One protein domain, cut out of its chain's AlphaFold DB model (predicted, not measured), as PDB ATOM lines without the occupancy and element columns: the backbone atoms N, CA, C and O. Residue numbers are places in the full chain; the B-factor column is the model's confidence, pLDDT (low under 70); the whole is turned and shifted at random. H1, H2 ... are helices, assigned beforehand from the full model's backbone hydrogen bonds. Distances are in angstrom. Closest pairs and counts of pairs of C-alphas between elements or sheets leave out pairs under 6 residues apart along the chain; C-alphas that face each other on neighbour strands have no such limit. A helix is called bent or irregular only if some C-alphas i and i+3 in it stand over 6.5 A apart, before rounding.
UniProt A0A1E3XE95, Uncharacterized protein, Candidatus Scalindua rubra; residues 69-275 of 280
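This is residues 69 to 275 of the 280 residues of an uncharacterized protein of Candidatus Scalindua rubra (UniProt A0A1E3XE95). The model is an elongated, loosely filled body with H3b, H4, H7 and H8 as an up-and-down bundle, each running against the one before it in the chain, at one end. From there the long H8 runs on beside H3a to the other end, where H1 packs on the side of H8 away from H3a and H2 packs on the last part of H8. H5 and H6 lie loosely beyond H1, and residues 199 to 204 stick out. The printed part has 207 residues with eight named helices, H1 to H8 in order along the chain, and no named strand; the class is all helix. The whole is loose, with a radius of gyration of the C-alphas of 21.0 A and spans of 64 by 41 by 29 A.

The longest helix, H3, residues 109 to 148, was assigned as one helix by its hydrogen bonds but is bent, with C-alphas 130 and 133 6.7 A apart; its arms H3a, residues 109 to 130, and H3b, residues 133 to 148, stand at a steep tilt of 39 degrees. H8, residues 238 to 274, touches H3a at a shallow tilt of 28 degrees, opposite ways, the closest C-alphas being those of Ala 129 and Thr 251, 5.1 A apart. H3b forms a helical hairpin with H4, residues 151 to 173, with the closest C-alphas, of Leu 141 and Trp 154, 6.0 A apart. H7, residues 215 to 234, forms a second helical hairpin with H8 at 14 degrees, with the closest C-alphas, of Thr 224 and Pro 244, 5.6 A apart. H7 touches H3b, where the C-alphas of Leu 137 and Gly 227 are closest at 5.3 A, and H4, where those of Ala 168 and Pro 215 are closest at 5.1 A; H4 and H8 are apart. H1, residues 69 to 79, touches residues 262 to 270 of H8, with the closest C-alphas, of Val 78 and Phe 266, 6.8 A apart. H2, residues 97 to 107, touches residues 269 to 273 of H8, with the closest C-alphas, of Ile 100 and Met 273, 6.7 A apart, and only just touches H3a, only at the corner, with 3 pairs of C-alphas within 8 A. H5, residues 186 to 196, and H6, residues 200 to 213, are close but not clearly touching, with the closest C-alphas, of His 196 and Leu 206, 7.0 A apart. H6 is irregular, with C-alphas 201 and 204 8.2 A apart. Every O i to N i+4 pair is within hydrogen-bond range in H1, H3a, H3b, H4, H5 and H7, against 6 of 7 in H2, 7 of 10 in H6 and 30 of 33 in H8.

H1 begins at C-alpha 69 (294.125, 231.581, 171.703), and H8 ends at C-alpha 274 (295.401, 206.138, 173.915). From first to last C-alpha, H8 measures 54.7 A, H4 33.0 A, H3a 31.9 A, H7 28.0 A and H3b 22.8 A.

The two C-alphas farthest apart are those of Asn 87 and Glu 149, 66.8 A. The printed part has no cut; the links H1 to H2 and H4 to H5 are long. The mean pLDDT of the printed part is 88.9, and residues 86 to 88 and 197 to 207 are under 70.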
ATOM      1  N   ASP A  69     294.260 231.693 170.247       92.38
ATOM      2  CA  ASP A  69     294.125 231.581 171.703       92.38
ATOM      3  C   ASP A  69     292.877 230.766 172.092       92.38
ATOM      4  O   ASP A  69     292.941 229.865 172.930       92.38
ATOM      5  N   ILE A  70     291.752 230.973 171.402       92.00
ATOM      6  CA  ILE A  70     290.531 230.177 171.611       92.00
ATOM      7  C   ILE A  70     290.769 228.709 171.234       92.00
ATOM      8  O   ILE A  70     290.319 227.795 171.934       92.00
ATOM      9  N   GLU A  71     291.477 228.461 170.132       92.12
ATOM     10  CA  GLU A  71     291.827 227.106 169.710       92.12
ATOM     11  C   GLU A  71     292.750 226.426 170.728       92.12
ATOM     12  O   GLU A  71     292.488 225.294 171.137       92.12
ATOM     13  N   GLN A  72     293.776 227.132 171.197       91.44
ATOM     14  CA  GLN A  72     294.734 226.643 172.179       91.44
ATOM     15  C   GLN A  72     294.063 226.321 173.518       91.44
ATOM     16  O   GLN A  72     294.306 225.263 174.102       91.44
ATOM     17  N   HIS A  73     293.127 227.157 173.963       89.31
ATOM     18  CA  HIS A  73     292.312 226.870 175.137       89.31
ATOM     19  C   HIS A  73     291.478 225.587 174.966       89.31
ATOM     20  O   HIS A  73     291.406 224.757 175.878       89.31
ATOM     21  N   ASN A  74     290.876 225.378 173.790       88.38
ATOM     22  CA  ASN A  74     290.143 224.145 173.493       88.38
ATOM     23  C   ASN A  74     291.063 222.914 173.472       88.38
ATOM     24  O   ASN A  74     290.669 221.868 173.990       88.38
ATOM     25  N   ARG A  75     292.282 223.035 172.927       90.19
ATOM     26  CA  ARG A  75     293.292 221.963 172.929       90.19
ATOM     27  C   ARG A  75     293.675 221.565 174.349       90.19
ATOM     28  O   ARG A  75     293.550 220.393 174.694       90.19
ATOM     29  N   LEU A  76     294.033 222.536 175.193       88.50
ATOM     30  CA  LEU A  76     294.339 222.302 176.608       88.50
ATOM     31  C   LEU A  76     293.165 221.634 177.323       88.50
ATOM     32  O   LEU A  76     293.336 220.630 178.007       88.50
ATOM     33  N   ARG A  77     291.942 222.132 177.120       86.62
ATOM     34  CA  ARG A  77     290.748 221.555 177.748       86.62
ATOM     35  C   ARG A  77     290.524 220.092 177.361       86.62
ATOM     36  O   ARG A  77     290.067 219.318 178.198       86.62
ATOM     37  N   VAL A  78     290.788 219.720 176.109       87.06
ATOM     38  CA  VAL A  78     290.654 218.330 175.653       87.06
ATOM     39  C   VAL A  78     291.794 217.466 176.193       87.06
ATOM     40  O   VAL A  78     291.510 216.409 176.748       87.06
ATOM     41  N   GLY A  79     293.047 217.927 176.106       86.31
ATOM     42  CA  GLY A  79     294.218 217.183 176.590       86.31
ATOM     43  C   GLY A  79     294.195 216.928 178.100       86.31
ATOM     44  O   GLY A  79     294.570 215.854 178.558       86.31
ATOM     45  N   LEU A  80     293.671 217.875 178.880       86.75
ATOM     46  CA  LEU A  80     293.579 217.764 180.338       86.75
ATOM     47  C   LEU A  80     292.355 216.981 180.830       86.75
ATOM     48  O   LEU A  80     292.267 216.686 182.018       86.75
ATOM     49  N   LYS A  81     291.392 216.654 179.956       84.69
ATOM     50  CA  LYS A  81     290.100 216.075 180.362       84.69
ATOM     51  C   LYS A  81     290.243 214.736 181.092       84.69
ATOM     52  O   LYS A  81     289.445 214.446 181.977       84.69
ATOM     53  N   ASP A  82     291.230 213.940 180.697       75.38
ATOM     54  CA  ASP A  82     291.399 212.563 181.165       75.38
ATOM     55  C   ASP A  82     292.602 212.392 182.111       75.38
ATOM     56  O   ASP A  82     292.987 211.265 182.416       75.38
ATOM     57  N   ILE A  83     293.214 213.499 182.546       80.19
ATOM     58  CA  ILE A  83     294.352 213.505 183.469       80.19
ATOM     59  C   ILE A  83     293.821 213.780 184.874       80.19
ATOM     60  O   ILE A  83     293.032 214.702 185.071       80.19
ATOM     61  N   ASP A  84     294.252 212.995 185.862       76.75
ATOM     62  CA  ASP A  84     293.918 213.263 187.261       76.75
ATOM     63  C   ASP A  84     294.707 214.483 187.773       76.75
ATOM     64  O   ASP A  84     295.879 214.399 188.158       76.75
ATOM     65  N   LEU A  85     294.048 215.643 187.742       75.31
ATOM     66  CA  LEU A  85     294.606 216.946 188.119       75.31
ATOM     67  C   LEU A  85     294.709 217.147 189.643       75.31
ATOM     68  O   LEU A  85     295.214 218.184 190.085       75.31
ATOM     69  N   SER A  86     294.217 216.201 190.456       66.62
ATOM     70  CA  SER A  86     294.146 216.364 191.913       66.62
ATOM     71  C   SER A  86     295.542 216.534 192.528       66.62
ATOM     72  O   SER A  86     295.766 217.483 193.287       66.62
ATOM     73  N   ASN A  87     296.516 215.718 192.107       61.72
ATOM     74  CA  ASN A  87     297.851 215.677 192.717       61.72
ATOM     75  C   ASN A  87     299.035 215.541 191.743       61.72
ATOM     76  O   ASN A  87     300.179 215.536 192.197       61.72
ATOM     77  N   SER A  88     298.811 215.463 190.428       65.94
ATOM     78  CA  SER A  88     299.902 215.252 189.469       65.94
ATOM     79  C   SER A  88     300.442 216.562 188.877       65.94
ATOM     80  O   SER A  88     299.696 217.435 188.435       65.94
ATOM     81  N   VAL A  89     301.771 216.712 188.887       83.44
ATOM     82  CA  VAL A  89     302.483 217.659 188.018       83.44
ATOM     83  C   VAL A  89     302.584 216.991 186.653       83.44
ATOM     84  O   VAL A  89     303.011 215.841 186.576       83.44
ATOM     85  N   LEU A  90     302.201 217.684 185.582       85.12
ATOM     86  CA  LEU A  90     302.378 217.156 184.231       85.12
ATOM     87  C   LEU A  90     303.866 216.996 183.925       85.12
ATOM     88  O   LEU A  90     304.622 217.967 183.994       85.12
ATOM     89  N   ILE A  91     304.257 215.769 183.576       86.25
ATOM     90  CA  ILE A  91     305.630 215.392 183.204       86.25
ATOM     91  C   ILE A  91     305.782 215.325 181.673       86.25
ATOM     92  O   ILE A  91     306.888 215.424 181.151       86.25
ATOM     93  N   SER A  92     304.673 215.200 180.942       87.00
ATOM     94  CA  SER A  92     304.631 215.096 179.481       87.00
ATOM     95  C   SER A  92     303.589 216.037 178.886       87.00
ATOM     96  O   SER A  92     302.623 216.391 179.564       87.00
ATOM     97  N   ASP A  93     303.772 216.403 177.613       87.19
ATOM     98  CA  ASP A  93     302.804 217.207 176.860       87.19
ATOM     99  C   ASP A  93     301.428 216.507 176.895       87.19
ATOM    100  O   ASP A  93     301.334 215.338 176.502       87.19
ATOM    101  N   PRO A  94     300.360 217.163 177.394       85.25
ATOM    102  CA  PRO A  94     299.022 216.581 177.425       85.25
ATOM    103  C   PRO A  94     298.417 216.391 176.023       85.25
ATOM    104  O   PRO A  94     297.416 215.685 175.880       85.25
ATOM    105  N   PHE A  95     298.981 217.024 174.990       88.19
ATOM    106  CA  PHE A  95     298.512 216.937 173.611       88.19
ATOM    107  C   PHE A  95     299.674 217.062 172.594       88.19
ATOM    108  O   PHE A  95     299.783 218.081 171.906       88.19
ATOM    109  N   PRO A  96     300.516 216.020 172.427       85.62
ATOM    110  CA  PRO A  96     301.663 216.046 171.517       85.62
ATOM    111  C   PRO A  96     301.220 215.891 170.049       85.62
ATOM    112  O   PRO A  96     301.419 214.855 169.410       85.62
ATOM    113  N   GLU A  97     300.571 216.919 169.492       83.06
ATOM    114  CA  GLU A  97     299.950 216.884 168.158       83.06
ATOM    115  C   GLU A  97     300.944 216.472 167.059       83.06
ATOM    116  O   GLU A  97     300.592 215.712 166.153       83.06
ATOM    117  N   GLN A  98     302.188 216.957 167.138       83.44
ATOM    118  CA  GLN A  98     303.222 216.687 166.137       83.44
ATOM    119  C   GLN A  98     303.598 215.202 166.097       83.44
ATOM    120  O   GLN A  98     303.581 214.596 165.023       83.44
ATOM    121  N   ASP A  99     303.836 214.597 167.260       85.44
ATOM    122  CA  ASP A  99     304.168 213.174 167.381       85.44
ATOM    123  C   ASP A  99     303.000 212.285 166.963       85.44
ATOM    124  O   ASP A  99     303.169 211.222 166.365       85.44
ATOM    125  N   ILE A 100     301.777 212.713 167.270       82.62
ATOM    126  CA  ILE A 100     300.584 211.972 166.869       82.62
ATOM    127  C   ILE A 100     300.424 212.038 165.349       82.62
ATOM    128  O   ILE A 100     300.108 211.034 164.712       82.62
ATOM    129  N   ARG A 101     300.706 213.188 164.736       81.06
ATOM    130  CA  ARG A 101     300.621 213.353 163.285       81.06
ATOM    131  C   ARG A 101     301.619 212.466 162.545       81.06
ATOM    132  O   ARG A 101     301.229 211.853 161.554       81.06
ATOM    133  N   THR A 102     302.865 212.372 163.006       85.25
ATOM    134  CA  THR A 102     303.866 211.485 162.387       85.25
ATOM    135  C   THR A 102     303.453 210.018 162.505       85.25
ATOM    136  O   THR A 102     303.516 209.286 161.519       85.25
ATOM    137  N   LYS A 103     302.913 209.607 163.661       84.06
ATOM    138  CA  LYS A 103     302.377 208.250 163.871       84.06
ATOM    139  C   LYS A 103     301.161 207.942 162.998       84.06
ATOM    140  O   LYS A 103     301.054 206.838 162.478       84.06
ATOM    141  N   ILE A 104     300.247 208.897 162.824       82.56
ATOM    142  CA  ILE A 104     299.047 208.721 161.992       82.56
ATOM    143  C   ILE A 104     299.415 208.585 160.514       82.56
ATOM    144  O   ILE A 104     298.861 207.728 159.831       82.56
ATOM    145  N   LEU A 105     300.383 209.371 160.030       82.06
ATOM    146  CA  LEU A 105     300.873 209.262 158.651       82.06
ATOM    147  C   LEU A 105     301.448 207.871 158.335       82.06
ATOM    148  O   LEU A 105     301.403 207.456 157.182       82.06
ATOM    149  N   ALA A 106     301.930 207.143 159.345       84.00
ATOM    150  CA  ALA A 106     302.458 205.793 159.184       84.00
ATOM    151  C   ALA A 106     301.384 204.682 159.176       84.00
ATOM    152  O   ALA A 106     301.680 203.580 158.726       84.00
ATOM    153  N   LYS A 107     300.161 204.928 159.680       75.25
ATOM    154  CA  LYS A 107     299.192 203.863 160.028       75.25
ATOM    155  C   LYS A 107     298.054 203.600 159.036       75.25
ATOM    156  O   LYS A 107     297.331 202.632 159.219       75.25
ATOM    157  N   GLY A 108     297.888 204.399 157.982       71.12
ATOM    158  CA  GLY A 108     296.912 204.107 156.920       71.12
ATOM    159  C   GLY A 108     296.187 205.332 156.367       71.12
ATOM    160  O   GLY A 108     296.096 206.376 157.013       71.12
ATOM    161  N   SER A 109     295.664 205.209 155.143       78.62
ATOM    162  CA  SER A 109     295.101 206.331 154.380       78.62
ATOM    163  C   SER A 109     293.772 206.860 154.929       78.62
ATOM    164  O   SER A 109     293.564 208.070 154.916       78.62
ATOM    165  N   SER A 110     292.890 206.008 155.461       87.62
ATOM    166  CA  SER A 110     291.503 206.393 155.785       87.62
ATOM    167  C   SER A 110     291.387 207.399 156.940       87.62
ATOM    168  O   SER A 110     290.687 208.407 156.828       87.62
ATOM    169  N   ILE A 111     292.111 207.188 158.043       86.25
ATOM    170  CA  ILE A 111     292.108 208.105 159.200       86.25
ATOM    171  C   ILE A 111     292.812 209.409 158.847       86.25
ATOM    172  O   ILE A 111     292.346 210.490 159.209       86.25
ATOM    173  N   VAL A 112     293.920 209.319 158.105       87.69
ATOM    174  CA  VAL A 112     294.637 210.487 157.585       87.69
ATOM    175  C   VAL A 112     293.703 211.327 156.711       87.69
ATOM    176  O   VAL A 112     293.670 212.550 156.846       87.69
ATOM    177  N   GLU A 113     292.926 210.699 155.830       89.31
ATOM    178  CA  GLU A 113     291.937 211.371 154.985       89.31
ATOM    179  C   GLU A 113     290.839 212.039 155.806       89.31
ATOM    180  O   GLU A 113     290.577 213.224 155.602       89.31
ATOM    181  N   TYR A 114     290.266 211.337 156.786       91.00
ATOM    182  CA  TYR A 114     289.234 211.896 157.657       91.00
ATOM    183  C   TYR A 114     289.737 213.087 158.489       91.00
ATOM    184  O   TYR A 114     289.080 214.125 158.570       91.00
ATOM    185  N   LEU A 115     290.936 212.993 159.071       90.75
ATOM    186  CA  LEU A 115     291.530 214.093 159.838       90.75
ATOM    187  C   LEU A 115     291.897 215.286 158.954       90.75
ATOM    188  O   LEU A 115     291.735 216.433 159.373       90.75
ATOM    189  N   ASN A 116     292.365 215.037 157.731       90.31
ATOM    190  CA  ASN A 116     292.605 216.101 156.761       90.31
ATOM    191  C   ASN A 116     291.298 216.781 156.341       90.31
ATOM    192  O   ASN A 116     291.261 218.008 156.284       90.31
ATOM    193  N   TYR A 117     290.223 216.015 156.142       92.62
ATOM    194  CA  TYR A 117     288.889 216.555 155.890       92.62
ATOM    195  C   TYR A 117     288.425 217.466 157.035       92.62
ATOM    196  O   TYR A 117     288.069 218.621 156.797       92.62
ATOM    197  N   LEU A 118     288.495 216.998 158.288       93.88
ATOM    198  CA  LEU A 118     288.127 217.815 159.450       93.88
ATOM    199  C   LEU A 118     288.982 219.084 159.542       93.88
ATOM    200  O   LEU A 118     288.446 220.160 159.798       93.88
ATOM    201  N   ARG A 119     290.293 218.989 159.284       92.06
ATOM    202  CA  ARG A 119     291.200 220.145 159.274       92.06
ATOM    203  C   ARG A 119     290.812 221.179 158.222       92.06
ATOM    204  O   ARG A 119     290.802 222.367 158.533       92.06
ATOM    205  N   SER A 120     290.467 220.734 157.019       93.31
ATOM    206  CA  SER A 120     289.948 221.605 155.961       93.31
ATOM    207  C   SER A 120     288.704 222.362 156.422       93.31
ATOM    208  O   SER A 120     288.662 223.592 156.411       93.31
ATOM    209  N   ARG A 121     287.724 221.638 156.977       95.19
ATOM    210  CA  ARG A 121     286.483 222.248 157.475       95.19
ATOM    211  C   ARG A 121     286.714 223.205 158.639       95.19
ATOM    212  O   ARG A 121     286.047 224.237 158.694       95.19
ATOM    213  N   MET A 122     287.661 222.916 159.532       94.75
ATOM    214  CA  MET A 122     288.047 223.852 160.593       94.75
ATOM    215  C   MET A 122     288.593 225.161 160.022       94.75
ATOM    216  O   MET A 122     288.155 226.218 160.459       94.75
ATOM    217  N   ARG A 123     289.496 225.109 159.034       94.19
ATOM    218  CA  ARG A 123     290.055 226.317 158.399       94.19
ATOM    219  C   ARG A 123     288.972 227.158 157.736       94.19
ATOM    220  O   ARG A 123     288.865 228.349 158.007       94.19
ATOM    221  N   LEU A 124     288.119 226.523 156.932       95.69
ATOM    222  CA  LEU A 124     287.042 227.212 156.223       95.69
ATOM    223  C   LEU A 124     286.035 227.851 157.188       95.69
ATOM    224  O   LEU A 124     285.715 229.029 157.054       95.69
ATOM    225  N   THR A 125     285.553 227.102 158.184       96.81
ATOM    226  CA  THR A 125     284.584 227.634 159.162       96.81
ATOM    227  C   THR A 125     285.180 228.758 159.999       96.81
ATOM    228  O   THR A 125     284.502 229.746 160.261       96.81
ATOM    229  N   ARG A 126     286.461 228.663 160.351       96.12
ATOM    230  CA  ARG A 126     287.183 229.714 161.063       96.12
ATOM    231  C   ARG A 126     287.256 231.016 160.261       96.12
ATOM    232  O   ARG A 126     286.868 232.060 160.777       96.12
ATOM    233  N   SER A 127     287.695 230.951 159.004       96.88
ATOM    234  CA  SER A 127     287.782 232.130 158.131       96.88
ATOM    235  C   SER A 127     286.405 232.736 157.851       96.88
ATOM    236  O   SER A 127     286.253 233.953 157.829       96.88
ATOM    237  N   LEU A 128     285.366 231.909 157.703       97.25
ATOM    238  CA  LEU A 128     283.997 232.408 157.556       97.25
ATOM    239  C   LEU A 128     283.478 233.076 158.836       97.25
ATOM    240  O   LEU A 128     282.853 234.130 158.752       97.25
ATOM    241  N   ALA A 129     283.759 232.515 160.017       96.88
ATOM    242  CA  ALA A 129     283.353 233.113 161.290       96.88
ATOM    243  C   ALA A 129     283.927 234.527 161.461       96.88
ATOM    244  O   ALA A 129     283.248 235.399 162.004       96.88
ATOM    245  N   THR A 130     285.142 234.769 160.961       97.06
ATOM    246  CA  THR A 130     285.761 236.095 160.995       97.06
ATOM    247  C   THR A 130     285.304 237.003 159.860       97.06
ATOM    248  O   THR A 130     285.300 238.201 160.082       97.06
ATOM    249  N   LEU A 131     284.898 236.506 158.684       97.38
ATOM    250  CA  LEU A 131     284.492 237.340 157.531       97.38
ATOM    251  C   LEU A 131     283.007 237.742 157.524       97.38
ATOM    252  O   LEU A 131     282.672 238.856 157.123       97.38
ATOM    253  N   VAL A 132     282.108 236.858 157.965       97.62
ATOM    254  CA  VAL A 132     280.648 237.074 157.920       97.62
ATOM    255  C   VAL A 132     280.168 238.350 158.636       97.62
ATOM    256  O   VAL A 132     279.293 239.022 158.082       97.62
ATOM    257  N   PRO A 133     280.715 238.750 159.801       97.75
ATOM    258  CA  PRO A 133     280.339 240.011 160.445       97.75
ATOM    259  C   PRO A 133     280.626 241.239 159.569       97.75
ATOM    260  O   PRO A 133     279.797 242.143 159.475       97.75
ATOM    261  N   ALA A 134     281.780 241.260 158.891       97.12
ATOM    262  CA  ALA A 134     282.135 242.342 157.974       97.12
ATOM    263  C   ALA A 134     281.212 242.368 156.759       97.12
ATOM    264  O   ALA A 134     280.724 243.432 156.392       97.12
ATOM    265  N   LEU A 135     280.925 241.199 156.176       96.44
ATOM    266  CA  LEU A 135     279.971 241.076 155.071       96.44
ATOM    267  C   LEU A 135     278.582 241.584 155.464       96.44
ATOM    268  O   LEU A 135     277.957 242.297 154.687       96.44
ATOM    269  N   GLY A 136     278.122 241.270 156.679       96.75
ATOM    270  CA  GLY A 136     276.852 241.767 157.202       96.75
ATOM    271  C   GLY A 136     276.805 243.291 157.278       96.75
ATOM    272  O   GLY A 136     275.840 243.897 156.818       96.75
ATOM    273  N   LEU A 137     277.863 243.919 157.801       96.94
ATOM    274  CA  LEU A 137     277.950 245.379 157.860       96.94
ATOM    275  C   LEU A 137     278.039 246.007 156.461       96.94
ATOM    276  O   LEU A 137     277.351 246.986 156.197       96.94
ATOM    277  N   ILE A 138     278.824 245.433 155.548       95.94
ATOM    278  CA  ILE A 138     278.924 245.909 154.158       95.94
ATOM    279  C   ILE A 138     277.572 245.835 153.458       95.94
ATOM    280  O   ILE A 138     277.192 246.775 152.768       95.94
ATOM    281  N   TRP A 139     276.822 244.755 153.672       95.25
ATOM    282  CA  TRP A 139     275.486 244.609 153.108       95.25
ATOM    283  C   TRP A 139     274.532 245.688 153.627       95.25
ATOM    284  O   TRP A 139     273.791 246.280 152.846       95.25
ATOM    285  N   VAL A 140     274.575 245.993 154.930       95.50
ATOM    286  CA  VAL A 140     273.811 247.112 155.509       95.50
ATOM    287  C   VAL A 140     274.189 248.429 154.837       95.50
ATOM    288  O   VAL A 140     273.307 249.170 154.416       95.50
ATOM    289  N   LEU A 141     275.486 248.721 154.712       94.38
ATOM    290  CA  LEU A 141     275.962 249.957 154.090       94.38
ATOM    291  C   LEU A 141     275.523 250.063 152.631       94.38
ATOM    292  O   LEU A 141     275.132 251.142 152.204       94.38
ATOM    293  N   TRP A 142     275.546 248.954 151.892       92.88
ATOM    294  CA  TRP A 142     275.112 248.907 150.499       92.88
ATOM    295  C   TRP A 142     273.630 249.231 150.352       92.88
ATOM    296  O   TRP A 142     273.289 250.169 149.638       92.88
ATOM    297  N   VAL A 143     272.763 248.550 151.107       93.00
ATOM    298  CA  VAL A 143     271.319 248.831 151.078       93.00
ATOM    299  C   VAL A 143     271.025 250.274 151.500       93.00
ATOM    300  O   VAL A 143     270.182 250.934 150.904       93.00
ATOM    301  N   LEU A 144     271.731 250.801 152.504       92.56
ATOM    302  CA  LEU A 144     271.541 252.187 152.940       92.56
ATOM    303  C   LEU A 144     272.039 253.220 151.923       92.56
ATOM    304  O   LEU A 144     271.486 254.323 151.896       92.56
ATOM    305  N   ASN A 145     273.070 252.890 151.141       91.19
ATOM    306  CA  ASN A 145     273.600 253.766 150.099       91.19
ATOM    307  C   ASN A 145     272.596 253.915 148.952       91.19
ATOM    308  O   ASN A 145     272.276 255.035 148.569       91.19
ATOM    309  N   GLU A 146     272.017 252.797 148.505       90.12
ATOM    310  CA  GLU A 146     270.958 252.772 147.482       90.12
ATOM    311  C   GLU A 146     269.711 253.571 147.899       90.12
ATOM    312  O   GLU A 146     269.013 254.125 147.058       90.12
ATOM    313  N   LEU A 147     269.421 253.660 149.203       90.50
ATOM    314  CA  LEU A 147     268.236 254.365 149.700       90.50
ATOM    315  C   LEU A 147     268.413 255.880 149.870       90.50
ATOM    316  O   LEU A 147     267.417 256.596 149.869       90.50
ATOM    317  N   ASN A 148     269.631 256.371 150.115       82.88
ATOM    318  CA  ASN A 148     269.836 257.741 150.605       82.88
ATOM    319  C   ASN A 148     270.944 258.536 149.894       82.88
ATOM    320  O   ASN A 148     271.169 259.675 150.296       82.88
ATOM    321  N   GLU A 149     271.656 257.949 148.925       82.00
ATOM    322  CA  GLU A 149     272.722 258.597 148.127       82.00
ATOM    323  C   GLU A 149     273.769 259.396 148.950       82.00
ATOM    324  O   GLU A 149     274.373 260.351 148.466       82.00
ATOM    325  N   ASP A 150     274.001 259.026 150.215       85.44
ATOM    326  CA  ASP A 150     274.910 259.736 151.124       85.44
ATOM    327  C   ASP A 150     276.162 258.903 151.426       85.44
ATOM    328  O   ASP A 150     276.169 258.007 152.281       85.44
ATOM    329  N   ASP A 151     277.254 259.291 150.768       87.62
ATOM    330  CA  ASP A 151     278.577 258.670 150.857       87.62
ATOM    331  C   ASP A 151     279.206 258.714 152.258       87.62
ATOM    332  O   ASP A 151     280.152 257.969 152.546       87.62
ATOM    333  N   THR A 152     278.752 259.594 153.159       89.38
ATOM    334  CA  THR A 152     279.390 259.729 154.479       89.38
ATOM    335  C   THR A 152     279.280 258.439 155.291       89.38
ATOM    336  O   THR A 152     280.249 258.017 155.928       89.38
ATOM    337  N   LYS A 153     278.137 257.754 155.203       89.12
ATOM    338  CA  LYS A 153     277.852 256.486 155.895       89.12
ATOM    339  C   LYS A 153     278.820 255.396 155.452       89.12
ATOM    340  O   LYS A 153     279.362 254.672 156.290       89.12
ATOM    341  N   TRP A 154     279.089 255.337 154.147       91.19
ATOM    342  CA  TRP A 154     280.016 254.385 153.548       91.19
ATOM    343  C   TRP A 154     281.436 254.544 154.098       91.19
ATOM    344  O   TRP A 154     282.070 253.569 154.515       91.19
ATOM    345  N   LYS A 155     281.918 255.794 154.172       91.81
ATOM    346  CA  LYS A 155     283.251 256.123 154.698       91.81
ATOM    347  C   LYS A 155     283.396 255.704 156.159       91.81
ATOM    348  O   LYS A 155     284.384 255.060 156.511       91.81
ATOM    349  N   TYR A 156     282.400 256.004 156.996       94.12
ATOM    350  CA  TYR A 156     282.411 255.584 158.399       94.12
ATOM    351  C   TYR A 156     282.379 254.062 158.542       94.12
ATOM    352  O   TYR A 156     283.164 253.510 159.307       94.12
ATOM    353  N   GLY A 157     281.524 253.372 157.789       93.62
ATOM    354  CA  GLY A 157     281.437 251.916 157.837       93.62
ATOM    355  C   GLY A 157     282.733 251.221 157.409       93.62
ATOM    356  O   GLY A 157     283.214 250.321 158.100       93.62
ATOM    357  N   THR A 158     283.362 251.703 156.334       93.94
ATOM    358  CA  THR A 158     284.673 251.221 155.862       93.94
ATOM    359  C   THR A 158     285.762 251.414 156.918       93.94
ATOM    360  O   THR A 158     286.574 250.515 157.167       93.94
ATOM    361  N   LEU A 159     285.764 252.577 157.575       95.62
ATOM    362  CA  LEU A 159     286.700 252.896 158.649       95.62
ATOM    363  C   LEU A 159     286.476 252.000 159.873       95.62
ATOM    364  O   LEU A 159     287.446 251.481 160.417       95.62
ATOM    365  N   VAL A 160     285.223 251.749 160.263       97.12
ATOM    366  CA  VAL A 160     284.885 250.837 161.368       97.12
ATOM    367  C   VAL A 160     285.398 249.427 161.088       97.12
ATOM    368  O   VAL A 160     286.065 248.852 161.944       97.12
ATOM    369  N   ILE A 161     285.156 248.883 159.891       96.44
ATOM    370  CA  ILE A 161     285.644 247.548 159.507       96.44
ATOM    371  C   ILE A 161     287.170 247.491 159.609       96.44
ATOM    372  O   ILE A 161     287.717 246.614 160.278       96.44
ATOM    373  N   SER A 162     287.853 248.461 159.001       96.19
ATOM    374  CA  SER A 162     289.318 248.519 158.981       96.19
ATOM    375  C   SER A 162     289.910 248.630 160.390       96.19
ATOM    376  O   SER A 162     290.854 247.911 160.719       96.19
ATOM    377  N   LEU A 163     289.333 249.480 161.246       97.31
ATOM    378  CA  LEU A 163     289.774 249.645 162.630       97.31
ATOM    379  C   LEU A 163     289.527 248.391 163.464       97.31
ATOM    380  O   LEU A 163     290.414 247.998 164.215       97.31
ATOM    381  N   VAL A 164     288.371 247.740 163.328       97.19
ATOM    382  CA  VAL A 164     288.051 246.531 164.096       97.19
ATOM    383  C   VAL A 164     289.066 245.422 163.821       97.19
ATOM    384  O   VAL A 164     289.653 244.894 164.767       97.19
ATOM    385  N   TYR A 165     289.324 245.087 162.552       96.50
ATOM    386  CA  TYR A 165     290.307 244.043 162.237       96.50
ATOM    387  C   TYR A 165     291.735 244.491 162.527       96.50
ATOM    388  O   TYR A 165     292.513 243.687 163.036       96.50
ATOM    389  N   GLY A 166     292.076 245.755 162.253       96.38
ATOM    390  CA  GLY A 166     293.397 246.308 162.540       96.38
ATOM    391  C   GLY A 166     293.731 246.240 164.029       96.38
ATOM    392  O   GLY A 166     294.763 245.688 164.402       96.38
ATOM    393  N   ILE A 167     292.829 246.715 164.889       96.88
ATOM    394  CA  ILE A 167     292.982 246.654 166.347       96.88
ATOM    395  C   ILE A 167     293.015 245.199 166.815       96.88
ATOM    396  O   ILE A 167     293.904 244.841 167.582       96.88
ATOM    397  N   ALA A 168     292.113 244.334 166.334       96.00
ATOM    398  CA  ALA A 168     292.100 242.927 166.734       96.00
ATOM    399  C   ALA A 168     293.419 242.207 166.394       96.00
ATOM    400  O   ALA A 168     293.945 241.473 167.234       96.00
ATOM    401  N   LEU A 169     293.987 242.451 165.207       94.94
ATOM    402  CA  LEU A 169     295.293 241.915 164.809       94.94
ATOM    403  C   LEU A 169     296.430 242.496 165.651       94.94
ATOM    404  O   LEU A 169     297.262 241.737 166.146       94.94
ATOM    405  N   MET A 170     296.455 243.814 165.855       95.75
ATOM    406  CA  MET A 170     297.482 244.470 166.667       95.75
ATOM    407  C   MET A 170     297.464 243.966 168.113       95.75
ATOM    408  O   MET A 170     298.518 243.632 168.647       95.75
ATOM    409  N   CYS A 171     296.284 243.797 168.720       95.44
ATOM    410  CA  CYS A 171     296.140 243.204 170.051       95.44
ATOM    411  C   CYS A 171     296.798 241.817 170.142       95.44
ATOM    412  O   CYS A 171     297.441 241.509 171.149       95.44
ATOM    413  N   LYS A 172     296.677 240.989 169.093       93.25
ATOM    414  CA  LYS A 172     297.303 239.656 169.038       93.25
ATOM    415  C   LYS A 172     298.814 239.725 168.831       93.25
ATOM    416  O   LYS A 172     299.551 239.031 169.531       93.25
ATOM    417  N   ILE A 173     299.277 240.578 167.918       92.50
ATOM    418  CA  ILE A 173     300.705 240.747 167.607       92.50
ATOM    419  C   ILE A 173     301.462 241.287 168.827       92.50
ATOM    420  O   ILE A 173     302.473 240.711 169.222       92.50
ATOM    421  N   PHE A 174     300.942 242.333 169.474       94.19
ATOM    422  CA  PHE A 174     301.565 242.937 170.656       94.19
ATOM    423  C   PHE A 174     301.308 242.166 171.956       94.19
ATOM    424  O   PHE A 174     301.873 242.507 172.991       94.19
ATOM    425  N   GLY A 175     300.474 241.122 171.921       89.44
ATOM    426  CA  GLY A 175     300.180 240.293 173.088       89.44
ATOM    427  C   GLY A 175     299.449 241.035 174.203       89.44
ATOM    428  O   GLY A 175     299.677 240.751 175.373       89.44
ATOM    429  N   TRP A 176     298.565 241.971 173.853       87.81
ATOM    430  CA  TRP A 176     297.716 242.676 174.823       87.81
ATOM    431  C   TRP A 176     296.616 241.787 175.409       87.81
ATOM    432  O   TRP A 176     295.945 242.166 176.365       87.81
ATOM    433  N   THR A 177     296.411 240.609 174.826       85.94
ATOM    434  CA  THR A 177     295.420 239.632 175.268       85.94
ATOM    435  C   THR A 177     296.061 238.547 176.109       85.94
ATOM    436  O   THR A 177     297.235 238.217 175.946       85.94
ATOM    437  N   TYR A 178     295.253 237.938 176.973       84.69
ATOM    438  CA  TYR A 178     295.640 236.720 177.667       84.69
ATOM    439  C   TYR A 178     295.981 235.623 176.650       84.69
ATOM    440  O   TYR A 178     295.131 235.249 175.843       84.69
ATOM    441  N   LYS A 179     297.213 235.111 176.701       89.12
ATOM    442  CA  LYS A 179     297.665 233.992 175.875       89.12
ATOM    443  C   LYS A 179     297.610 232.715 176.713       89.12
ATOM    444  O   LYS A 179     298.308 232.646 177.724       89.12
ATOM    445  N   PRO A 180     296.781 231.722 176.356       89.44
ATOM    446  CA  PRO A 180     296.865 230.416 176.992       89.44
ATOM    447  C   PRO A 180     298.217 229.767 176.652       89.44
ATOM    448  O   PRO A 180     298.682 229.925 175.519       89.44
ATOM    449  N   PRO A 181     298.825 229.025 177.593       91.88
ATOM    450  CA  PRO A 181     300.133 228.419 177.373       91.88
ATOM    451  C   PRO A 181     300.084 227.381 176.254       91.88
ATOM    452  O   PRO A 181     299.063 226.709 176.045       91.88
ATOM    453  N   GLU A 182     301.190 227.222 175.535       91.94
ATOM    454  CA  GLU A 182     301.316 226.163 174.541       91.94
ATOM    455  C   GLU A 182     301.413 224.792 175.238       91.94
ATOM    456  O   GLU A 182     301.825 224.680 176.392       91.94
ATOM    457  N   THR A 183     300.963 223.710 174.588       88.25
ATOM    458  CA  THR A 183     300.803 222.413 175.281       88.25
ATOM    459  C   THR A 183     302.142 221.810 175.719       88.25
ATOM    460  O   THR A 183     302.213 221.133 176.744       88.25
ATOM    461  N   TYR A 184     303.223 222.141 175.009       89.44
ATOM    462  CA  TYR A 184     304.586 221.739 175.351       89.44
ATOM    463  C   TYR A 184     305.217 222.577 176.479       89.44
ATOM    464  O   TYR A 184     306.244 222.181 177.033       89.44
ATOM    465  N   GLU A 185     304.626 223.711 176.870       92.31
ATOM    466  CA  GLU A 185     305.140 224.593 177.928       92.31
ATOM    467  C   GLU A 185     304.722 224.078 179.314       92.31
ATOM    468  O   GLU A 185     303.972 224.715 180.052       92.31
ATOM    469  N   LEU A 186     305.216 222.895 179.702       91.31
ATOM    470  CA  LEU A 186     304.753 222.155 180.889       91.31
ATOM    471  C   LEU A 186     304.695 222.989 182.174       91.31
ATOM    472  O   LEU A 186     303.780 222.823 182.979       91.31
ATOM    473  N   LYS A 187     305.663 223.887 182.397       92.69
ATOM    474  CA  LYS A 187     305.670 224.765 183.579       92.69
ATOM    475  C   LYS A 187     304.467 225.706 183.581       92.69
ATOM    476  O   LYS A 187     303.800 225.841 184.605       92.69
ATOM    477  N   GLU A 188     304.172 226.313 182.439       92.81
ATOM    478  CA  GLU A 188     303.063 227.247 182.283       92.81
ATOM    479  C   GLU A 188     301.721 226.523 182.295       92.81
ATOM    480  O   GLU A 188     300.795 226.971 182.963       92.81
ATOM    481  N   VAL A 189     301.636 225.344 181.671       90.62
ATOM    482  CA  VAL A 189     300.445 224.487 181.738       90.62
ATOM    483  C   VAL A 189     300.155 224.062 183.183       90.62
ATOM    484  O   VAL A 189     299.007 224.100 183.622       90.62
ATOM    485  N   ASN A 190     301.175 223.711 183.970       89.88
ATOM    486  CA  ASN A 190     300.999 223.391 185.390       89.88
ATOM    487  C   ASN A 190     300.535 224.609 186.212       89.88
ATOM    488  O   ASN A 190     299.686 224.459 187.095       89.88
ATOM    489  N   ASN A 191     301.050 225.810 185.927       89.06
ATOM    490  CA  ASN A 191     300.576 227.050 186.557       89.06
ATOM    491  C   ASN A 191     299.123 227.344 186.171       89.06
ATOM    492  O   ASN A 191     298.292 227.600 187.044       89.06
ATOM    493  N   TYR A 192     298.800 227.185 184.890       86.19
ATOM    494  CA  TYR A 192     297.450 227.283 184.362       86.19
ATOM    495  C   TYR A 192     296.503 226.327 185.097       86.19
ATOM    496  O   TYR A 192     295.509 226.776 185.653       86.19
ATOM    497  N   ILE A 193     296.838 225.039 185.227       85.06
ATOM    498  CA  ILE A 193     296.038 224.047 185.974       85.06
ATOM    499  C   ILE A 193     295.834 224.461 187.437       85.06
ATOM    500  O   ILE A 193     294.716 224.370 187.951       85.06
ATOM    501  N   LYS A 194     296.890 224.915 188.124       83.56
ATOM    502  CA  LYS A 194     296.802 225.341 189.531       83.56
ATOM    503  C   LYS A 194     295.847 226.516 189.709       83.56
ATOM    504  O   LYS A 194     295.024 226.497 190.619       83.56
ATOM    505  N   GLU A 195     295.952 227.512 188.842       80.19
ATOM    506  CA  GLU A 195     295.121 228.712 188.896       80.19
ATOM    507  C   GLU A 195     293.680 228.454 188.420       80.19
ATOM    508  O   GLU A 195     292.739 229.030 188.966       80.19
ATOM    509  N   HIS A 196     293.499 227.580 187.422       72.88
ATOM    510  CA  HIS A 196     292.273 227.506 186.618       72.88
ATOM    511  C   HIS A 196     291.463 226.212 186.833       72.88
ATOM    512  O   HIS A 196     290.243 226.235 186.673       72.88
ATOM    513  N   CYS A 197     292.092 225.090 187.209       69.38
ATOM    514  CA  CYS A 197     291.423 223.788 187.361       69.38
ATOM    515  C   CYS A 197     291.194 223.364 188.820       69.38
ATOM    516  O   CYS A 197     290.227 222.655 189.076       69.38
ATOM    517  N   LYS A 198     292.026 223.795 189.781       65.62
ATOM    518  CA  LYS A 198     291.882 223.385 191.198       65.62
ATOM    519  C   LYS A 198     290.736 224.074 191.956       65.62
ATOM    520  O   LYS A 198     290.344 223.598 193.016       65.62
ATOM    521  N   LYS A 199     290.163 225.160 191.426       59.62
ATOM    522  CA  LYS A 199     288.932 225.781 191.954       59.62
ATOM    523  C   LYS A 199     287.716 225.258 191.183       59.62
ATOM    524  O   LYS A 199     287.219 225.921 190.272       59.62
ATOM    525  N   ASP A 200     287.258 224.060 191.541       55.09
ATOM    526  CA  ASP A 200     286.185 223.329 190.844       55.09
ATOM    527  C   ASP A 200     284.851 224.108 190.751       55.09
ATOM    528  O   ASP A 200     284.080 223.905 189.813       55.09
ATOM    529  N   GLU A 201     284.607 225.084 191.635       55.59
ATOM    530  CA  GLU A 201     283.380 225.903 191.629       55.59
ATOM    531  C   GLU A 201     283.300 226.939 190.493       55.59
ATOM    532  O   GLU A 201     282.234 227.500 190.247       55.59
ATOM    533  N   ASN A 202     284.384 227.192 189.747       56.97
ATOM    534  CA  ASN A 202     284.466 228.372 188.881       56.97
ATOM    535  C   ASN A 202     284.817 228.098 187.408       56.97
ATOM    536  O   ASN A 202     285.208 229.024 186.692       56.97
ATOM    537  N   LYS A 203     284.580 226.879 186.895       60.97
ATOM    538  CA  LYS A 203     284.749 226.545 185.456       60.97
ATOM    539  C   LYS A 203     284.030 227.528 184.516       60.97
ATOM    540  O   LYS A 203     284.513 227.802 183.419       60.97
ATOM    541  N   LEU A 204     282.910 228.107 184.959       61.47
ATOM    542  CA  LEU A 204     282.159 229.112 184.201       61.47
ATOM    543  C   LEU A 204     282.868 230.479 184.139       61.47
ATOM    544  O   LEU A 204     282.780 231.175 183.130       61.47
ATOM    545  N   THR A 205     283.580 230.874 185.200       66.06
ATOM    546  CA  THR A 205     284.269 232.177 185.265       66.06
ATOM    547  C   THR A 205     285.471 232.249 184.337       66.06
ATOM    548  O   THR A 205     285.766 233.317 183.810       66.06
ATOM    549  N   LEU A 206     286.119 231.113 184.085       65.31
ATOM    550  CA  LEU A 206     287.274 231.032 183.206       65.31
ATOM    551  C   LEU A 206     286.904 231.274 181.752       65.31
ATOM    552  O   LEU A 206     287.447 232.153 181.098       65.31
ATOM    553  N   PHE A 207     285.904 230.526 181.294       67.00
ATOM    554  CA  PHE A 207     285.351 230.658 179.960       67.00
ATOM    555  C   PHE A 207     284.826 232.076 179.733       67.00
ATOM    556  O   PHE A 207     285.085 232.665 178.690       67.00
ATOM    557  N   ARG A 208     284.169 232.663 180.746       73.12
ATOM    558  CA  ARG A 208     283.753 234.070 180.717       73.12
ATOM    559  C   ARG A 208     284.942 235.015 180.598       73.12
ATOM    560  O   ARG A 208     284.896 235.882 179.741       73.12
ATOM    561  N   LYS A 209     285.997 234.857 181.403       74.88
ATOM    562  CA  LYS A 209     287.188 235.716 181.320       74.88
ATOM    563  C   LYS A 209     287.851 235.607 179.953       74.88
ATOM    564  O   LYS A 209     288.047 236.633 179.321       74.88
ATOM    565  N   THR A 210     288.131 234.399 179.469       74.00
ATOM    566  CA  THR A 210     288.752 234.217 178.152       74.00
ATOM    567  C   THR A 210     287.885 234.859 177.073       74.00
ATOM    568  O   THR A 210     288.352 235.761 176.397       74.00
ATOM    569  N   ILE A 211     286.592 234.532 176.991       75.69
ATOM    570  CA  ILE A 211     285.696 235.111 175.975       75.69
ATOM    571  C   ILE A 211     285.595 236.634 176.072       75.69
ATOM    572  O   ILE A 211     285.617 237.308 175.046       75.69
ATOM    573  N   LEU A 212     285.499 237.190 177.279       82.25
ATOM    574  CA  LEU A 212     285.357 238.634 177.474       82.25
ATOM    575  C   LEU A 212     286.619 239.419 177.110       82.25
ATOM    576  O   LEU A 212     286.516 240.621 176.903       82.25
ATOM    577  N   PHE A 213     287.791 238.789 177.031       85.75
ATOM    578  CA  PHE A 213     289.040 239.466 176.662       85.75
ATOM    579  C   PHE A 213     289.527 239.127 175.250       85.75
ATOM    580  O   PHE A 213     290.555 239.644 174.816       85.75
ATOM    581  N   GLU A 214     288.794 238.301 174.508       91.56
ATOM    582  CA  GLU A 214     289.149 237.923 173.144       91.56
ATOM    583  C   GLU A 214     288.728 239.017 172.138       91.56
ATOM    584  O   GLU A 214     287.528 239.263 171.958       91.56
ATOM    585  N   PRO A 215     289.677 239.669 171.430       93.75
ATOM    586  CA  PRO A 215     289.386 240.791 170.531       93.75
ATOM    587  C   PRO A 215     288.432 240.432 169.399       93.75
ATOM    588  O   PRO A 215     287.721 241.297 168.899       93.75
ATOM    589  N   VAL A 216     288.398 239.160 168.993       94.38
ATOM    590  CA  VAL A 216     287.521 238.700 167.914       94.38
ATOM    591  C   VAL A 216     286.050 238.840 168.299       94.38
ATOM    592  O   VAL A 216     285.261 239.308 167.482       94.38
ATOM    593  N   TYR A 217     285.669 238.506 169.538       94.38
ATOM    594  CA  TYR A 217     284.281 238.670 169.981       94.38
ATOM    595  C   TYR A 217     283.891 240.141 170.081       94.38
ATOM    596  O   TYR A 217     282.795 240.507 169.658       94.38
ATOM    597  N   TRP A 218     284.800 240.993 170.563       95.19
ATOM    598  CA  TRP A 218     284.593 242.443 170.550       95.19
ATOM    599  C   TRP A 218     284.452 242.985 169.136       95.19
ATOM    600  O   TRP A 218     283.567 243.796 168.888       95.19
ATOM    601  N   GLY A 219     285.266 242.507 168.197       95.94
ATOM    602  CA  GLY A 219     285.158 242.897 166.799       95.94
ATOM    603  C   GLY A 219     283.809 242.523 166.197       95.94
ATOM    604  O   GLY A 219     283.144 243.376 165.614       95.94
ATOM    605  N   ILE A 220     283.354 241.285 166.415       96.69
ATOM    606  CA  ILE A 220     282.015 240.834 166.008       96.69
ATOM    607  C   ILE A 220     280.939 241.752 166.605       96.69
ATOM    608  O   ILE A 220     280.093 242.264 165.877       96.69
ATOM    609  N   TYR A 221     281.003 242.009 167.913       96.31
ATOM    610  CA  TYR A 221     280.034 242.841 168.626       96.31
ATOM    611  C   TYR A 221     279.990 244.282 168.102       96.31
ATOM    612  O   TYR A 221     278.912 244.805 167.824       96.31
ATOM    613  N   VAL A 222     281.153 244.912 167.906       97.50
ATOM    614  CA  VAL A 222     281.266 246.276 167.369       97.50
ATOM    615  C   VAL A 222     280.707 246.354 165.951       97.50
ATOM    616  O   VAL A 222     279.974 247.295 165.650       97.50
ATOM    617  N   LEU A 223     280.986 245.370 165.090       97.88
ATOM    618  CA  LEU A 223     280.455 245.333 163.723       97.88
ATOM    619  C   LEU A 223     278.927 245.182 163.712       97.88
ATOM    620  O   LEU A 223     278.247 245.923 163.000       97.88
ATOM    621  N   THR A 224     278.376 244.290 164.540       97.56
ATOM    622  CA  THR A 224     276.922 244.095 164.655       97.56
ATOM    623  C   THR A 224     276.223 245.347 165.186       97.56
ATOM    624  O   THR A 224     275.249 245.800 164.587       97.56
ATOM    625  N   ILE A 225     276.738 245.948 166.265       97.94
ATOM    626  CA  ILE A 225     276.170 247.179 166.830       97.94
ATOM    627  C   ILE A 225     276.260 248.333 165.845       97.94
ATOM    628  O   ILE A 225     275.291 249.075 165.697       97.94
ATOM    629  N   SER A 226     277.386 248.476 165.148       97.62
ATOM    630  CA  SER A 226     277.532 249.508 164.121       97.62
ATOM    631  C   SER A 226     276.463 249.339 163.045       97.62
ATOM    632  O   SER A 226     275.810 250.315 162.689       97.62
ATOM    633  N   GLY A 227     276.207 248.103 162.599       96.88
ATOM    634  CA  GLY A 227     275.123 247.791 161.665       96.88
ATOM    635  C   GLY A 227     273.749 248.239 162.172       96.88
ATOM    636  O   GLY A 227     273.024 248.913 161.444       96.88
ATOM    637  N   TRP A 228     273.407 247.942 163.430       97.44
ATOM    638  CA  TRP A 228     272.160 248.428 164.037       97.44
ATOM    639  C   TRP A 228     272.091 249.954 164.109       97.44
ATOM    640  O   TRP A 228     271.068 250.527 163.740       97.44
ATOM    641  N   ILE A 229     273.169 250.621 164.533       96.88
ATOM    642  CA  ILE A 229     273.230 252.088 164.606       96.88
ATOM    643  C   ILE A 229     273.016 252.703 163.220       96.88
ATOM    644  O   ILE A 229     272.244 253.653 163.093       96.88
ATOM    645  N   PHE A 230     273.654 252.159 162.179       96.06
ATOM    646  CA  PHE A 230     273.470 252.636 160.811       96.06
ATOM    647  C   PHE A 230     272.016 252.481 160.349       96.06
ATOM    648  O   PHE A 230     271.439 253.438 159.840       96.06
ATOM    649  N   VAL A 231     271.390 251.323 160.572       96.00
ATOM    650  CA  VAL A 231     269.987 251.106 160.182       96.00
ATOM    651  C   VAL A 231     269.041 252.059 160.920       96.00
ATOM    652  O   VAL A 231     268.268 252.771 160.275       96.00
ATOM    653  N   LEU A 232     269.134 252.117 162.254       95.88
ATOM    654  CA  LEU A 232     268.249 252.936 163.090       95.88
ATOM    655  C   LEU A 232     268.371 254.428 162.777       95.88
ATOM    656  O   LEU A 232     267.375 255.145 162.801       95.88
ATOM    657  N   LYS A 233     269.586 254.902 162.485       94.94
ATOM    658  CA  LYS A 233     269.835 256.322 162.225       94.94
ATOM    659  C   LYS A 233     269.436 256.754 160.815       94.94
ATOM    660  O   LYS A 233     269.092 257.918 160.634       94.94
ATOM    661  N   TYR A 234     269.530 255.865 159.824       92.00
ATOM    662  CA  TYR A 234     269.510 256.280 158.418       92.00
ATOM    663  C   TYR A 234     268.390 255.700 157.557       92.00
ATOM    664  O   TYR A 234     268.144 256.261 156.497       92.00
ATOM    665  N   SER A 235     267.723 254.613 157.951       89.56
ATOM    666  CA  SER A 235     266.629 254.050 157.143       89.56
ATOM    667  C   SER A 235     265.246 254.333 157.715       89.56
ATOM    668  O   SER A 235     264.318 254.577 156.951       89.56
ATOM    669  N   GLY A 236     265.086 254.254 159.038       83.12
ATOM    670  CA  GLY A 236     263.762 254.241 159.668       83.12
ATOM    671  C   GLY A 236     262.954 252.953 159.422       83.12
ATOM    672  O   GLY A 236     261.944 252.755 160.091       83.12
ATOM    673  N   ASP A 237     263.398 252.058 158.528       93.44
ATOM    674  CA  ASP A 237     262.792 250.744 158.314       93.44
ATOM    675  C   ASP A 237     263.389 249.699 159.267       93.44
ATOM    676  O   ASP A 237     264.553 249.291 159.169       93.44
ATOM    677  N   ASN A 238     262.551 249.226 160.186       94.38
ATOM    678  CA  ASN A 238     262.913 248.199 161.155       94.38
ATOM    679  C   ASN A 238     263.225 246.844 160.497       94.38
ATOM    680  O   ASN A 238     263.932 246.036 161.104       94.38
ATOM    681  N   LEU A 239     262.751 246.575 159.274       96.19
ATOM    682  CA  LEU A 239     263.048 245.326 158.566       96.19
ATOM    683  C   LEU A 239     264.533 245.203 158.217       96.19
ATOM    684  O   LEU A 239     265.071 244.096 158.241       96.19
ATOM    685  N   LEU A 240     265.236 246.315 157.986       95.69
ATOM    686  CA  LEU A 240     266.674 246.278 157.709       95.69
ATOM    687  C   LEU A 240     267.505 245.820 158.918       95.69
ATOM    688  O   LEU A 240     268.632 245.360 158.737       95.69
ATOM    689  N   LEU A 241     266.955 245.849 160.142       97.12
ATOM    690  CA  LEU A 241     267.611 245.280 161.329       97.12
ATOM    691  C   LEU A 241     267.758 243.758 161.240       97.12
ATOM    692  O   LEU A 241     268.608 243.184 161.924       97.12
ATOM    693  N   LEU A 242     266.982 243.096 160.374       97.31
ATOM    694  CA  LEU A 242     267.123 241.667 160.119       97.31
ATOM    695  C   LEU A 242     268.491 241.318 159.526       97.31
ATOM    696  O   LEU A 242     268.982 240.224 159.779       97.31
ATOM    697  N   ILE A 243     269.140 242.235 158.800       96.69
ATOM    698  CA  ILE A 243     270.443 242.001 158.158       96.69
ATOM    699  C   ILE A 243     271.560 241.796 159.201       96.69
ATOM    700  O   ILE A 243     272.171 240.723 159.208       96.69
ATOM    701  N   PRO A 244     271.829 242.739 160.130       97.00
ATOM    702  CA  PRO A 244     272.815 242.522 161.190       97.00
ATOM    703  C   PRO A 244     272.422 241.377 162.137       97.00
ATOM    704  O   PRO A 244     273.308 240.647 162.580       97.00
ATOM    705  N   CYS A 245     271.124 241.150 162.393       97.81
ATOM    706  CA  CYS A 245     270.645 239.999 163.172       97.81
ATOM    707  C   CYS A 245     270.947 238.654 162.485       97.81
ATOM    708  O   CYS A 245     271.414 237.713 163.129       97.81
ATOM    709  N   ALA A 246     270.727 238.561 161.172       98.00
ATOM    710  CA  ALA A 246     271.065 237.384 160.383       98.00
ATOM    711  C   ALA A 246     272.583 237.177 160.321       98.00
ATOM    712  O   ALA A 246     273.047 236.049 160.464       98.00
ATOM    713  N   SER A 247     273.359 238.258 160.184       97.38
ATOM    714  CA  SER A 247     274.825 238.207 160.200       97.38
ATOM    715  C   SER A 247     275.360 237.641 161.517       97.38
ATOM    716  O   SER A 247     276.093 236.653 161.486       97.38
ATOM    717  N   ILE A 248     274.940 238.171 162.677       97.81
ATOM    718  CA  ILE A 248     275.385 237.633 163.975       97.81
ATOM    719  C   ILE A 248     274.890 236.200 164.193       97.81
ATOM    720  O   ILE A 248     275.655 235.359 164.663       97.81
ATOM    721  N   GLY A 249     273.651 235.883 163.799       98.12
ATOM    722  CA  GLY A 249     273.113 234.524 163.874       98.12
ATOM    723  C   GLY A 249     273.938 233.528 163.055       98.12
ATOM    724  O   GLY A 249     274.297 232.459 163.552       98.12
ATOM    725  N   LEU A 250     274.316 233.906 161.832       98.06
ATOM    726  CA  LEU A 250     275.159 233.099 160.955       98.06
ATOM    727  C   LEU A 250     276.584 232.966 161.512       98.06
ATOM    728  O   LEU A 250     277.124 231.862 161.533       98.06
ATOM    729  N   THR A 251     277.176 234.044 162.030       97.69
ATOM    730  CA  THR A 251     278.488 234.006 162.694       97.69
ATOM    731  C   THR A 251     278.488 233.064 163.896       97.69
ATOM    732  O   THR A 251     279.408 232.258 164.036       97.69
ATOM    733  N   LEU A 252     277.455 233.114 164.742       96.88
ATOM    734  CA  LEU A 252     277.318 232.217 165.893       96.88
ATOM    735  C   LEU A 252     277.158 230.758 165.457       96.88
ATOM    736  O   LEU A 252     277.795 229.878 166.036       96.88
ATOM    737  N   LEU A 253     276.360 230.497 164.418       97.88
ATOM    738  CA  LEU A 253     276.185 229.155 163.862       97.88
ATOM    739  C   LEU A 253     277.503 228.601 163.306       97.88
ATOM    740  O   LEU A 253     277.875 227.468 163.609       97.88
ATOM    741  N   ILE A 254     278.238 229.402 162.529       97.56
ATOM    742  CA  ILE A 254     279.535 229.008 161.967       97.56
ATOM    743  C   ILE A 254     280.557 228.792 163.087       97.56
ATOM    744  O   ILE A 254     281.262 227.783 163.072       97.56
ATOM    745  N   GLY A 255     280.609 229.681 164.081       95.88
ATOM    746  CA  GLY A 255     281.471 229.535 165.254       95.88
ATOM    747  C   GLY A 255     281.150 228.276 166.068       95.88
ATOM    748  O   GLY A 255     282.060 227.575 166.513       95.88
ATOM    749  N   TRP A 256     279.868 227.931 166.208       96.06
ATOM    750  CA  TRP A 256     279.437 226.682 166.836       96.06
ATOM    751  C   TRP A 256     279.865 225.456 166.024       96.06
ATOM    752  O   TRP A 256     280.429 224.517 166.590       96.06
ATOM    753  N   CYS A 257     279.664 225.470 164.702       96.88
ATOM    754  CA  CYS A 257     280.129 224.415 163.803       96.88
ATOM    755  C   CYS A 257     281.649 224.233 163.895       96.88
ATOM    756  O   CYS A 257     282.112 223.109 164.088       96.88
ATOM    757  N   TRP A 258     282.414 225.325 163.832       96.12
ATOM    758  CA  TRP A 258     283.864 225.325 164.016       96.12
ATOM    759  C   TRP A 258     284.251 224.649 165.334       96.12
ATOM    760  O   TRP A 258     284.985 223.662 165.329       96.12
ATOM    761  N   TRP A 259     283.664 225.087 166.452       93.94
ATOM    762  CA  TRP A 259     283.932 224.511 167.769       93.94
ATOM    763  C   TRP A 259     283.618 223.008 167.843       93.94
ATOM    764  O   TRP A 259     284.396 222.225 168.398       93.94
ATOM    765  N   ARG A 260     282.492 222.576 167.261       95.56
ATOM    766  CA  ARG A 260     282.102 221.159 167.203       95.56
ATOM    767  C   ARG A 260     283.090 220.334 166.383       95.56
ATOM    768  O   ARG A 260     283.472 219.252 166.831       95.56
ATOM    769  N   ILE A 261     283.521 220.832 165.226       95.44
ATOM    770  CA  ILE A 261     284.497 220.155 164.363       95.44
ATOM    771  C   ILE A 261     285.848 220.062 165.079       95.44
ATOM    772  O   ILE A 261     286.414 218.972 165.138       95.44
ATOM    773  N   SER A 262     286.324 221.147 165.699       93.81
ATOM    774  CA  SER A 262     287.577 221.156 166.468       93.81
ATOM    775  C   SER A 262     287.558 220.168 167.621       93.81
ATOM    776  O   SER A 262     288.499 219.395 167.790       93.81
ATOM    777  N   ARG A 263     286.460 220.108 168.377       92.06
ATOM    778  CA  ARG A 263     286.323 219.136 169.464       92.06
ATOM    779  C   ARG A 263     286.365 217.693 168.956       92.06
ATOM    780  O   ARG A 263     287.021 216.861 169.577       92.06
ATOM    781  N   THR A 264     285.682 217.398 167.850       93.56
ATOM    782  CA  THR A 264     285.725 216.067 167.225       93.56
ATOM    783  C   THR A 264     287.137 215.736 166.753       93.56
ATOM    784  O   THR A 264     287.638 214.658 167.061       93.56
ATOM    785  N   PHE A 265     287.809 216.675 166.083       93.31
ATOM    786  CA  PHE A 265     289.187 216.512 165.626       93.31
ATOM    787  C   PHE A 265     290.137 216.209 166.793       93.31
ATOM    788  O   PHE A 265     290.806 215.178 166.778       93.31
ATOM    789  N   PHE A 266     290.140 217.034 167.845       90.81
ATOM    790  CA  PHE A 266     291.008 216.823 169.008       90.81
ATOM    791  C   PHE A 266     290.691 215.515 169.740       90.81
ATOM    792  O   PHE A 266     291.603 214.795 170.132       90.81
ATOM    793  N   SER A 267     289.410 215.153 169.869       89.12
ATOM    794  CA  SER A 267     289.013 213.886 170.493       89.12
ATOM    795  C   SER A 267     289.518 212.667 169.718       89.12
ATOM    796  O   SER A 267     289.897 211.681 170.343       89.12
ATOM    797  N   GLN A 268     289.513 212.717 168.382       89.06
ATOM    798  CA  GLN A 268     290.036 211.635 167.543       89.06
ATOM    799  C   GLN A 268     291.565 211.549 167.622       89.06
ATOM    800  O   GLN A 268     292.132 210.465 167.695       89.06
ATOM    801  N   VAL A 269     292.247 212.692 167.682       87.88
ATOM    802  CA  VAL A 269     293.699 212.732 167.914       87.88
ATOM    803  C   VAL A 269     294.046 212.096 169.271       87.88
ATOM    804  O   VAL A 269     294.946 211.259 169.350       87.88
ATOM    805  N   CYS A 270     293.281 212.399 170.327       85.75
ATOM    806  CA  CYS A 270     293.454 211.779 171.644       85.75
ATOM    807  C   CYS A 270     293.108 210.280 171.674       85.75
ATOM    808  O   CYS A 270     293.776 209.522 172.376       85.75
ATOM    809  N   SER A 271     292.079 209.821 170.952       86.25
ATOM    810  CA  SER A 271     291.706 208.397 170.939       86.25
ATOM    811  C   SER A 271     292.792 207.536 170.289       86.25
ATOM    812  O   SER A 271     293.169 206.504 170.846       86.25
ATOM    813  N   VAL A 272     293.366 208.011 169.177       85.00
ATOM    814  CA  VAL A 272     294.516 207.381 168.507       85.00
ATOM    815  C   VAL A 272     295.728 207.308 169.439       85.00
ATOM    816  O   VAL A 272     296.453 206.313 169.432       85.00
ATOM    817  N   MET A 273     295.943 208.338 170.265       82.38
ATOM    818  CA  MET A 273     297.036 208.368 171.240       82.38
ATOM    819  C   MET A 273     296.884 207.283 172.311       82.38
ATOM    820  O   MET A 273     297.860 206.619 172.653       82.38
ATOM    821  N   LYS A 274     295.667 207.094 172.832       84.88
ATOM    822  CA  LYS A 274     295.401 206.138 173.915       84.88
ATOM    823  C   LYS A 274     295.464 204.689 173.461       84.88
ATOM    824  O   LYS A 274     295.946 203.844 174.204       84.88
ATOM    825  N   ASN A 275     294.984 204.408 172.255       84.81
ATOM    826  CA  ASN A 275     294.934 203.059 171.717       84.81
ATOM    827  C   ASN A 275     295.563 203.024 170.323       84.81
ATOM    828  O   ASN A 275     294.851 203.046 169.318       84.81
TER     829      ASN A 275